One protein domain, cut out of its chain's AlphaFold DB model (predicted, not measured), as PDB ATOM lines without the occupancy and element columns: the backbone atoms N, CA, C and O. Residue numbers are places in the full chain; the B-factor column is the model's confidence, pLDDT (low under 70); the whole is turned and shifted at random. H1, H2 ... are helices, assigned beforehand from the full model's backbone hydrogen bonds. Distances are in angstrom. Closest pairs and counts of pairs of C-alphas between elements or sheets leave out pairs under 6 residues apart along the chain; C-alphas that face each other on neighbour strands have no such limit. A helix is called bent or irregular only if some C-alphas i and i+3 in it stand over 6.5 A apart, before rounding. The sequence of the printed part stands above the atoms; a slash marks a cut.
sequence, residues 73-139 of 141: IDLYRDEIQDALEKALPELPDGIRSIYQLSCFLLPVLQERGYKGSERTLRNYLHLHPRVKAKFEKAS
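What this domain is: This is residues 73 to 139 of the 141 residues of an uncharacterized protein of Sarcina sp. DSM 11001 (UniProt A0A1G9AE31). Three helices, H1, H2 and H3, pack crosswise with their centres in a triangle, and a fourth, H4, turns off from the end of H3 at a corner. H4 runs outward past the beginning of H2 towards the last printed residues, which lie at one end of the longest axis. The printed part has 67 residues, with four named helices in the order H1, H2, H3, H4 and no named strand; its class is all helix. It is compact, with a radius of gyration of the C-alphas of 11.0 A, and spans 32 by 21 by 18 A.

How they stand to each other: H1, residues 73 to 87, touches H2, residues 98 to 111. H2 touches H1 with residues 105 to 109 alone; the closest C-alphas of the two, those of Glu 79 and Leu 109, are 7.0 A apart. Their lines are only just about perpendicular, at 71 degrees. H3, residues 118 to 127, is the hub, touching three helices. H3 touches H2 with 13 pairs of C-alphas within 8 A, the closest being those of Ser 102 and Arg 122, 5.3 A apart. These two run opposite ways at a steep tilt of 60 degrees. H1 and H3 only just touch, with 3 pairs of C-alphas within 8 A; H1 does so with residue 73 alone, and the closest C-alphas, of Ile 73 and Leu 121, are 7.1 A apart. The lines of H1 and H3 are about perpendicular, at 75 degrees. H4, residues 129 to 137, touches H3 only at the corner, and only just, with 3 pairs; the closest C-alphas, of His 126 and Lys 132, are 6.3 A apart. The lines of H3 and H4 are about perpendicular, at 85 degrees. H2 and H4 are close but not clearly touching, with the closest C-alphas, of Ile 98 and Phe 135, 7.2 A apart. H1 and H4 are only just apart, at 8.3 A. Every O i to N i+4 pair is within hydrogen-bond range in H4, against 9 of 11 in H1, 8 of 10 in H2 and 5 of 6 in H3.

Where its parts are: H1 begins at C-alpha 73, (223.349, 95.489, 165.240), and is 18.1 A long; it is irregular, with C-alphas 75 and 78 7.9 A apart. H2 is 20.3 A long from C-alpha 98, (208.618, 100.679, 160.816), and is only just irregular, with C-alphas 104 and 107 6.8 A apart. H3 measures 14.6 A. H4 measures 12.2 A and ends at C-alpha 137, (197.894, 94.118, 159.940).

The domain as a whole: The two C-alphas farthest apart are those of Gly 113 and Ser 139, at 33.2 A. The printed part has no cut. The link from H3 to H4 is tight, with 1 residue; those from H1 to H2, with 10, and from H2 to H3, with 6, are short. The mean pLDDT of the printed part is 84.4, and residues 137 to 139 are under 70.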
ATOM      1  N   ILE A  73     224.711  95.760 164.785       80.56
ATOM      2  CA  ILE A  73     223.349  95.489 165.240       80.56
ATOM      3  C   ILE A  73     223.072  94.056 165.740       80.56
ATOM      4  O   ILE A  73     222.293  93.906 166.671       80.56
ATOM      5  N   ASP A  74     223.709  93.020 165.189       80.88
ATOM      6  CA  ASP A  74     223.591  91.636 165.670       80.88
ATOM      7  C   ASP A  74     224.132  91.480 167.096       80.88
ATOM      8  O   ASP A  74     223.624  90.649 167.842       80.88
ATOM      9  N   LEU A  75     225.122  92.297 167.487       82.94
ATOM     10  CA  LEU A  75     225.623  92.342 168.866       82.94
ATOM     11  C   LEU A  75     224.591  92.903 169.850       82.94
ATOM     12  O   LEU A  75     224.747  92.687 171.041       82.94
ATOM     13  N   TYR A  76     223.563  93.604 169.356       85.94
ATOM     14  CA  TYR A  76     222.484  94.179 170.168       85.94
ATOM     15  C   TYR A  76     221.154  93.450 169.952       85.94
ATOM     16  O   TYR A  76     220.081  94.025 170.144       85.94
ATOM     17  N   ARG A  77     221.190  92.207 169.454       85.50
ATOM     18  CA  ARG A  77     219.978  91.447 169.124       85.50
ATOM     19  C   ARG A  77     219.071  91.282 170.341       85.50
ATOM     20  O   ARG A  77     217.861  91.464 170.205       85.50
ATOM     21  N   ASP A  78     219.653  90.973 171.493       86.88
ATOM     22  CA  ASP A  78     218.912  90.720 172.728       86.88
ATOM     23  C   ASP A  78     218.304  92.019 173.276       86.88
ATOM     24  O   ASP A  78     217.142  92.051 173.675       86.88
ATOM     25  N   GLU A  79     219.029  93.132 173.191       88.00
ATOM     26  CA  GLU A  79     218.550  94.459 173.570       88.00
ATOM     27  C   GLU A  79     217.432  94.944 172.646       88.00
ATOM     28  O   GLU A  79     216.462  95.542 173.115       88.00
ATOM     29  N   ILE A  80     217.543  94.681 171.341       87.81
ATOM     30  CA  ILE A  80     216.487  94.985 170.371       87.81
ATOM     31  C   ILE A  80     215.255  94.129 170.658       87.81
ATOM     32  O   ILE A  80     214.144  94.652 170.613       87.81
ATOM     33  N   GLN A  81     215.431  92.845 170.975       87.88
ATOM     34  CA  GLN A  81     214.330  91.954 171.328       87.88
ATOM     35  C   GLN A  81     213.615  92.428 172.602       87.88
ATOM     36  O   GLN A  81     212.396  92.584 172.575       87.88
ATOM     37  N   ASP A  82     214.351  92.733 173.674       88.25
ATOM     38  CA  ASP A  82     213.792  93.260 174.929       88.25
ATOM     39  C   ASP A  82     213.056  94.593 174.706       88.25
ATOM     40  O   ASP A  82     211.941  94.795 175.191       88.25
ATOM     41  N   ALA A  83     213.637  95.500 173.915       86.50
ATOM     42  CA  ALA A  83     212.995  96.768 173.578       86.50
ATOM     43  C   ALA A  83     211.711  96.564 172.751       86.50
ATOM     44  O   ALA A  83     210.710  97.246 172.977       86.50
ATOM     45  N   LEU A  84     211.705  95.602 171.824       87.94
ATOM     46  CA  LEU A  84     210.520  95.238 171.046       87.94
ATOM     47  C   LEU A  84     209.436  94.582 171.902       87.94
ATOM     48  O   LEU A  84     208.259  94.861 171.692       87.94
ATOM     49  N   GLU A  85     209.797  93.727 172.853       87.06
ATOM     50  CA  GLU A  85     208.840  93.072 173.751       87.06
ATOM     51  C   GLU A  85     208.134  94.069 174.665       87.06
ATOM     52  O   GLU A  85     206.939  93.917 174.912       87.06
ATOM     53  N   LYS A  86     208.833  95.130 175.072       84.62
ATOM     54  CA  LYS A  86     208.255  96.247 175.827       84.62
ATOM     55  C   LYS A  86     207.398  97.168 174.955       84.62
ATOM     56  O   LYS A  86     206.336  97.594 175.390       84.62
ATOM     57  N   ALA A  87     207.830  97.458 173.726       82.81
ATOM     58  CA  ALA A  87     207.177  98.451 172.870       82.81
ATOM     59  C   ALA A  87     206.005  97.908 172.028       82.81
ATOM     60  O   ALA A  87     205.061  98.635 171.739       82.81
ATOM     61  N   LEU A  88     206.045  96.652 171.568       81.69
ATOM     62  CA  LEU A  88     205.037  96.115 170.639       81.69
ATOM     63  C   LEU A  88     203.632  95.880 171.232       81.69
ATOM     64  O   LEU A  88     202.672  95.984 170.451       81.69
ATOM     65  N   PRO A  89     203.460  95.516 172.521       82.12
ATOM     66  CA  PRO A  89     202.135  95.390 173.129       82.12
ATOM     67  C   PRO A  89     201.375  96.719 173.099       82.12
ATOM     68  O   PRO A  89     200.261  96.763 172.575       82.12
ATOM     69  N   GLU A  90     202.030  97.801 173.524       81.06
ATOM     70  CA  GLU A  90     201.482  99.156 173.591       81.06
ATOM     71  C   GLU A  90     202.439 100.139 172.912       81.06
ATOM     72  O   GLU A  90     203.348 100.700 173.524       81.06
ATOM     73  N   LEU A  91     202.248 100.329 171.605       80.62
ATOM     74  CA  LEU A  91     202.994 101.347 170.877       80.62
ATOM     75  C   LEU A  91     202.475 102.736 171.281       80.62
ATOM     76  O   LEU A  91     201.257 102.921 171.291       80.62
ATOM     77  N   PRO A  92     203.361 103.717 171.528       77.88
ATOM     78  CA  PRO A  92     202.961 105.107 171.700       77.88
ATOM     79  C   PRO A  92     202.078 105.608 170.553       77.88
ATOM     80  O   PRO A  92     202.286 105.251 169.382       77.88
ATOM     81  N   ASP A  93     201.133 106.486 170.889       76.06
ATOM     82  CA  ASP A  93     200.250 107.119 169.915       76.06
ATOM     83  C   ASP A  93     201.060 107.787 168.792       76.06
ATOM     84  O   ASP A  93     201.948 108.608 169.019       76.06
ATOM     85  N   GLY A  94     200.754 107.411 167.547       77.25
ATOM     86  CA  GLY A  94     201.383 107.971 166.348       77.25
ATOM     87  C   GLY A  94     202.428 107.084 165.666       77.25
ATOM     88  O   GLY A  94     202.773 107.367 164.515       77.25
ATOM     89  N   ILE A  95     202.874 105.979 166.279       88.06
ATOM     90  CA  ILE A  95     203.742 105.004 165.597       88.06
ATOM     91  C   ILE A  95     202.906 104.118 164.667       88.06
ATOM     92  O   ILE A  95     202.233 103.183 165.094       88.06
ATOM     93  N   ARG A  96     202.968 104.398 163.362       86.56
ATOM     94  CA  ARG A  96     202.208 103.691 162.313       86.56
ATOM     95  C   ARG A  96     203.088 103.037 161.252       86.56
ATOM     96  O   ARG A  96     202.582 102.420 160.322       86.56
ATOM     97  N   SER A  97     204.404 103.170 161.373       88.88
ATOM     98  CA  SER A  97     205.359 102.635 160.407       88.88
ATOM     99  C   SER A  97     206.617 102.105 161.084       88.88
ATOM    100  O   SER A  97     206.991 102.538 162.174       88.88
ATOM    101  N   ILE A  98     207.321 101.215 160.381       90.69
ATOM    102  CA  ILE A  98     208.618 100.679 160.816       90.69
ATOM    103  C   ILE A  98     209.658 101.803 160.952       90.69
ATOM    104  O   ILE A  98     210.509 101.728 161.829       90.69
ATOM    105  N   TYR A  99     209.560 102.867 160.145       90.62
ATOM    106  CA  TYR A  99     210.399 104.062 160.284       90.62
ATOM    107  C   TYR A  99     210.168 104.798 161.609       90.62
ATOM    108  O   TYR A  99     211.109 105.147 162.311       90.62
ATOM    109  N   GLN A 100     208.910 105.024 161.986       91.12
ATOM    110  CA  GLN A 100     208.615 105.672 163.265       91.12
ATOM    111  C   GLN A 100     209.030 104.782 164.440       91.12
ATOM    112  O   GLN A 100     209.558 105.285 165.428       91.12
ATOM    113  N   LEU A 101     208.861 103.462 164.305       91.94
ATOM    114  CA  LEU A 101     209.352 102.505 165.288       91.94
ATOM    115  C   LEU A 101     210.883 102.549 165.415       91.94
ATOM    116  O   LEU A 101     211.388 102.552 166.532       91.94
ATOM    117  N   SER A 102     211.640 102.611 164.312       92.81
ATOM    118  CA  SER A 102     213.105 102.718 164.383       92.81
ATOM    119  C   SER A 102     213.555 104.037 165.005       92.81
ATOM    120  O   SER A 102     214.481 104.022 165.811       92.81
ATOM    121  N   CYS A 103     212.895 105.157 164.704       91.94
ATOM    122  CA  CYS A 103     213.165 106.433 165.371       91.94
ATOM    123  C   CYS A 103     212.867 106.386 166.876       91.94
ATOM    124  O   CYS A 103     213.606 106.980 167.651       91.94
ATOM    125  N   PHE A 104     211.816 105.671 167.283       91.88
ATOM    126  CA  PHE A 104     211.453 105.502 168.689       91.88
ATOM    127  C   PHE A 104     212.434 104.598 169.452       91.88
ATOM    128  O   PHE A 104     212.815 104.906 170.575       91.88
ATOM    129  N   LEU A 105     212.872 103.494 168.843       91.25
ATOM    130  CA  LEU A 105     213.761 102.523 169.488       91.25
ATOM    131  C   LEU A 105     215.229 102.957 169.506       91.25
ATOM    132  O   LEU A 105     215.983 102.516 170.371       91.25
ATOM    133  N   LEU A 106     215.658 103.793 168.558       90.62
ATOM    134  CA  LEU A 106     217.065 104.168 168.433       90.62
ATOM    135  C   LEU A 106     217.642 104.811 169.709       90.62
ATOM    136  O   LEU A 106     218.698 104.338 170.130       90.62
ATOM    137  N   PRO A 107     217.001 105.808 170.355       90.25
ATOM    138  CA  PRO A 107     217.517 106.389 171.595       90.25
ATOM    139  C   PRO A 107     217.662 105.353 172.717       90.25
ATOM    140  O   PRO A 107     218.702 105.294 173.366       90.25
ATOM    141  N   VAL A 108     216.675 104.463 172.873       89.38
ATOM    142  CA  VAL A 108     216.690 103.389 173.885       89.38
ATOM    143  C   VAL A 108     217.874 102.443 173.673       89.38
ATOM    144  O   VAL A 108     218.523 102.009 174.621       89.38
ATOM    145  N   LEU A 109     218.184 102.119 172.417       87.12
ATOM    146  CA  LEU A 109     219.333 101.277 172.087       87.12
ATOM    147  C   LEU A 109     220.657 102.023 172.280       87.12
ATOM    148  O   LEU A 109     221.638 101.418 172.711       87.12
ATOM    149  N   GLN A 110     220.697 103.325 171.988       86.75
ATOM    150  CA  GLN A 110     221.880 104.163 172.199       86.75
ATOM    151  C   GLN A 110     222.248 104.277 173.682       86.75
ATOM    152  O   GLN A 110     223.431 104.191 174.008       86.75
ATOM    153  N   GLU A 111     221.263 104.367 174.580       87.00
ATOM    154  CA  GLU A 111     221.478 104.302 176.038       87.00
ATOM    155  C   GLU A 111     222.106 102.971 176.477       87.00
ATOM    156  O   GLU A 111     222.901 102.928 177.413       87.00
ATOM    157  N   ARG A 112     221.818 101.887 175.750       83.56
ATOM    158  CA  ARG A 112     222.418 100.557 175.950       83.56
ATOM    159  C   ARG A 112     223.733 100.364 175.193       83.56
ATOM    160  O   ARG A 112     224.268  99.263 175.128       83.56
ATOM    161  N   GLY A 113     224.270 101.434 174.612       81.69
ATOM    162  CA  GLY A 113     225.574 101.448 173.962       81.69
ATOM    163  C   GLY A 113     225.560 101.149 172.463       81.69
ATOM    164  O   GLY A 113     226.642 101.079 171.879       81.69
ATOM    165  N   TYR A 114     224.399 101.000 171.816       83.38
ATOM    166  CA  TYR A 114     224.317 100.839 170.360       83.38
ATOM    167  C   TYR A 114     224.815 102.099 169.641       83.38
ATOM    168  O   TYR A 114     224.276 103.188 169.811       83.38
ATOM    169  N   LYS A 115     225.831 101.948 168.784       81.50
ATOM    170  CA  LYS A 115     226.434 103.056 168.012       81.50
ATOM    171  C   LYS A 115     226.028 103.081 166.536       81.50
ATOM    172  O   LYS A 115     226.542 103.892 165.767       81.50
ATOM    173  N   GLY A 116     225.153 102.171 166.111       80.19
ATOM    174  CA  GLY A 116     224.738 102.079 164.716       80.19
ATOM    175  C   GLY A 116     223.702 103.137 164.323       80.19
ATOM    176  O   GLY A 116     223.130 103.841 165.151       80.19
ATOM    177  N   SER A 117     223.449 103.245 163.018       83.81
ATOM    178  CA  SER A 117     222.491 104.215 162.479       83.81
ATOM    179  C   SER A 117     221.040 103.747 162.616       83.81
ATOM    180  O   SER A 117     220.757 102.543 162.628       83.81
ATOM    181  N   GLU A 118     220.112 104.707 162.594       89.44
ATOM    182  CA  GLU A 118     218.674 104.459 162.434       89.44
ATOM    183  C   GLU A 118     218.391 103.561 161.222       89.44
ATOM    184  O   GLU A 118     217.626 102.608 161.318       89.44
ATOM    185  N   ARG A 119     219.058 103.814 160.089       85.38
ATOM    186  CA  ARG A 119     218.860 103.049 158.853       85.38
ATOM    187  C   ARG A 119     219.208 101.574 159.042       85.38
ATOM    188  O   ARG A 119     218.514 100.711 158.507       85.38
ATOM    189  N   THR A 120     220.279 101.290 159.780       86.62
ATOM    190  CA  THR A 120     220.695  99.920 160.107       86.62
ATOM    191  C   THR A 120     219.631  99.234 160.962       86.62
ATOM    192  O   THR A 120     219.214  98.125 160.632       86.62
ATOM    193  N   LEU A 121     219.126  99.932 161.984       89.44
ATOM    194  CA  LEU A 121     218.038  99.455 162.835       89.44
ATOM    195  C   LEU A 121     216.765  99.184 162.040       89.44
ATOM    196  O   LEU A 121     216.216  98.090 162.105       89.44
ATOM    197  N   ARG A 122     216.328 100.133 161.214       91.00
ATOM    198  CA  ARG A 122     215.132  99.984 160.383       91.00
ATOM    199  C   ARG A 122     215.220  98.783 159.447       91.00
ATOM    200  O   ARG A 122     214.257  98.031 159.328       91.00
ATOM    201  N   ASN A 123     216.369  98.580 158.802       88.81
ATOM    202  CA  ASN A 123     216.583  97.424 157.932       88.81
ATOM    203  C   ASN A 123     216.469  96.104 158.702       88.81
ATOM    204  O   ASN A 123     215.870  95.163 158.192       88.81
ATOM    205  N   TYR A 124     216.999  96.045 159.925       89.62
ATOM    206  CA  TYR A 124     216.848  94.879 160.791       89.62
ATOM    207  C   TYR A 124     215.383  94.650 161.187       89.62
ATOM    208  O   TYR A 124     214.863  93.547 161.035       89.62
ATOM    209  N   LEU A 125     214.673  95.706 161.596       90.12
ATOM    210  CA  LEU A 125     213.255  95.637 161.959       90.12
ATOM    211  C   LEU A 125     212.362  95.179 160.794       90.12
ATOM    212  O   LEU A 125     211.404  94.444 161.019       90.12
ATOM    213  N   HIS A 126     212.685  95.550 159.549       87.06
ATOM    214  CA  HIS A 126     211.980  95.064 158.354       87.06
ATOM    215  C   HIS A 126     212.063  93.545 158.167       87.06
ATOM    216  O   HIS A 126     211.144  92.948 157.606       87.06
ATOM    217  N   LEU A 127     213.154  92.927 158.620       85.62
ATOM    218  CA  LEU A 127     213.355  91.481 158.555       85.62
ATOM    219  C   LEU A 127     212.733  90.757 159.757       85.62
ATOM    220  O   LEU A 127     212.614  89.534 159.733       85.62
ATOM    221  N   HIS A 128     212.312  91.489 160.794       86.81
ATOM    222  CA  HIS A 128     211.814  90.906 162.030       86.81
ATOM    223  C   HIS A 128     210.340  90.459 161.900       86.81
ATOM    224  O   HIS A 128     209.453  91.313 161.770       86.81
ATOM    225  N   PRO A 129     210.021  89.150 162.002       85.25
ATOM    226  CA  PRO A 129     208.682  88.626 161.703       85.25
ATOM    227  C   PRO A 129     207.558  89.268 162.526       85.25
ATOM    228  O   PRO A 129     206.500  89.596 161.990       85.25
ATOM    229  N   ARG A 130     207.794  89.512 163.825       84.50
ATOM    230  CA  ARG A 130     206.794  90.124 164.727       84.50
ATOM    231  C   ARG A 130     206.505  91.586 164.382       84.50
ATOM    232  O   ARG A 130     205.362  92.021 164.489       84.50
ATOM    233  N   VAL A 131     207.526  92.332 163.954       86.88
ATOM    234  CA  VAL A 131     207.382  93.743 163.563       86.88
ATOM    235  C   VAL A 131     206.609  93.816 162.257       86.88
ATOM    236  O   VAL A 131     205.609  94.524 162.168       86.88
ATOM    237  N   LYS A 132     207.016  93.007 161.275       84.25
ATOM    238  CA  LYS A 132     206.328  92.890 159.992       84.25
ATOM    239  C   LYS A 132     204.842  92.560 160.178       84.25
ATOM    240  O   LYS A 132     203.999  93.302 159.690       84.25
ATOM    241  N   ALA A 133     204.512  91.559 160.999       84.50
ATOM    242  CA  ALA A 133     203.125  91.192 161.289       84.50
ATOM    243  C   ALA A 133     202.302  92.321 161.949       84.50
ATOM    244  O   ALA A 133     201.111  92.455 161.664       84.50
ATOM    245  N   LYS A 134     202.908  93.139 162.823       83.06
ATOM    246  CA  LYS A 134     202.228  94.268 163.485       83.06
ATOM    247  C   LYS A 134     201.867  95.376 162.485       83.06
ATOM    248  O   LYS A 134     200.751  95.884 162.534       83.06
ATOM    249  N   PHE A 135     202.779  95.723 161.575       82.69
ATOM    250  CA  PHE A 135     202.572  96.815 160.614       82.69
ATOM    251  C   PHE A 135     201.876  96.383 159.314       82.69
ATOM    252  O   PHE A 135     201.230  97.212 158.684       82.69
ATOM    253  N   GLU A 136     201.910  95.100 158.935       76.31
ATOM    254  CA  GLU A 136     201.093  94.577 157.827       76.31
ATOM    255  C   GLU A 136     199.608  94.510 158.200       76.31
ATOM    256  O   GLU A 136     198.754  94.907 157.408       76.31
ATOM    257  N   LYS A 137     199.281  94.109 159.439       58.22
ATOM    258  CA  LYS A 137     197.894  94.118 159.940       58.22
ATOM    259  C   LYS A 137     197.284  95.524 160.017       58.22
ATOM    260  O   LYS A 137     196.069  95.653 159.941       58.22
ATOM    261  N   ALA A 138     198.106  96.565 160.159       54.16
ATOM    262  CA  ALA A 138     197.655  97.956 160.227       54.16
ATOM    263  C   ALA A 138     197.350  98.581 158.850       54.16
ATOM    264  O   ALA A 138     196.743  99.644 158.797       54.16
ATOM    265  N   SER A 139     197.757  97.935 157.749       45.62
ATOM    266  CA  SER A 139     197.570  98.438 156.379       45.62
ATOM    267  C   SER A 139     196.289  97.928 155.698       45.62
ATOM    268  O   SER A 139     196.036  98.280 154.549       45.62
TER     269      SER A 139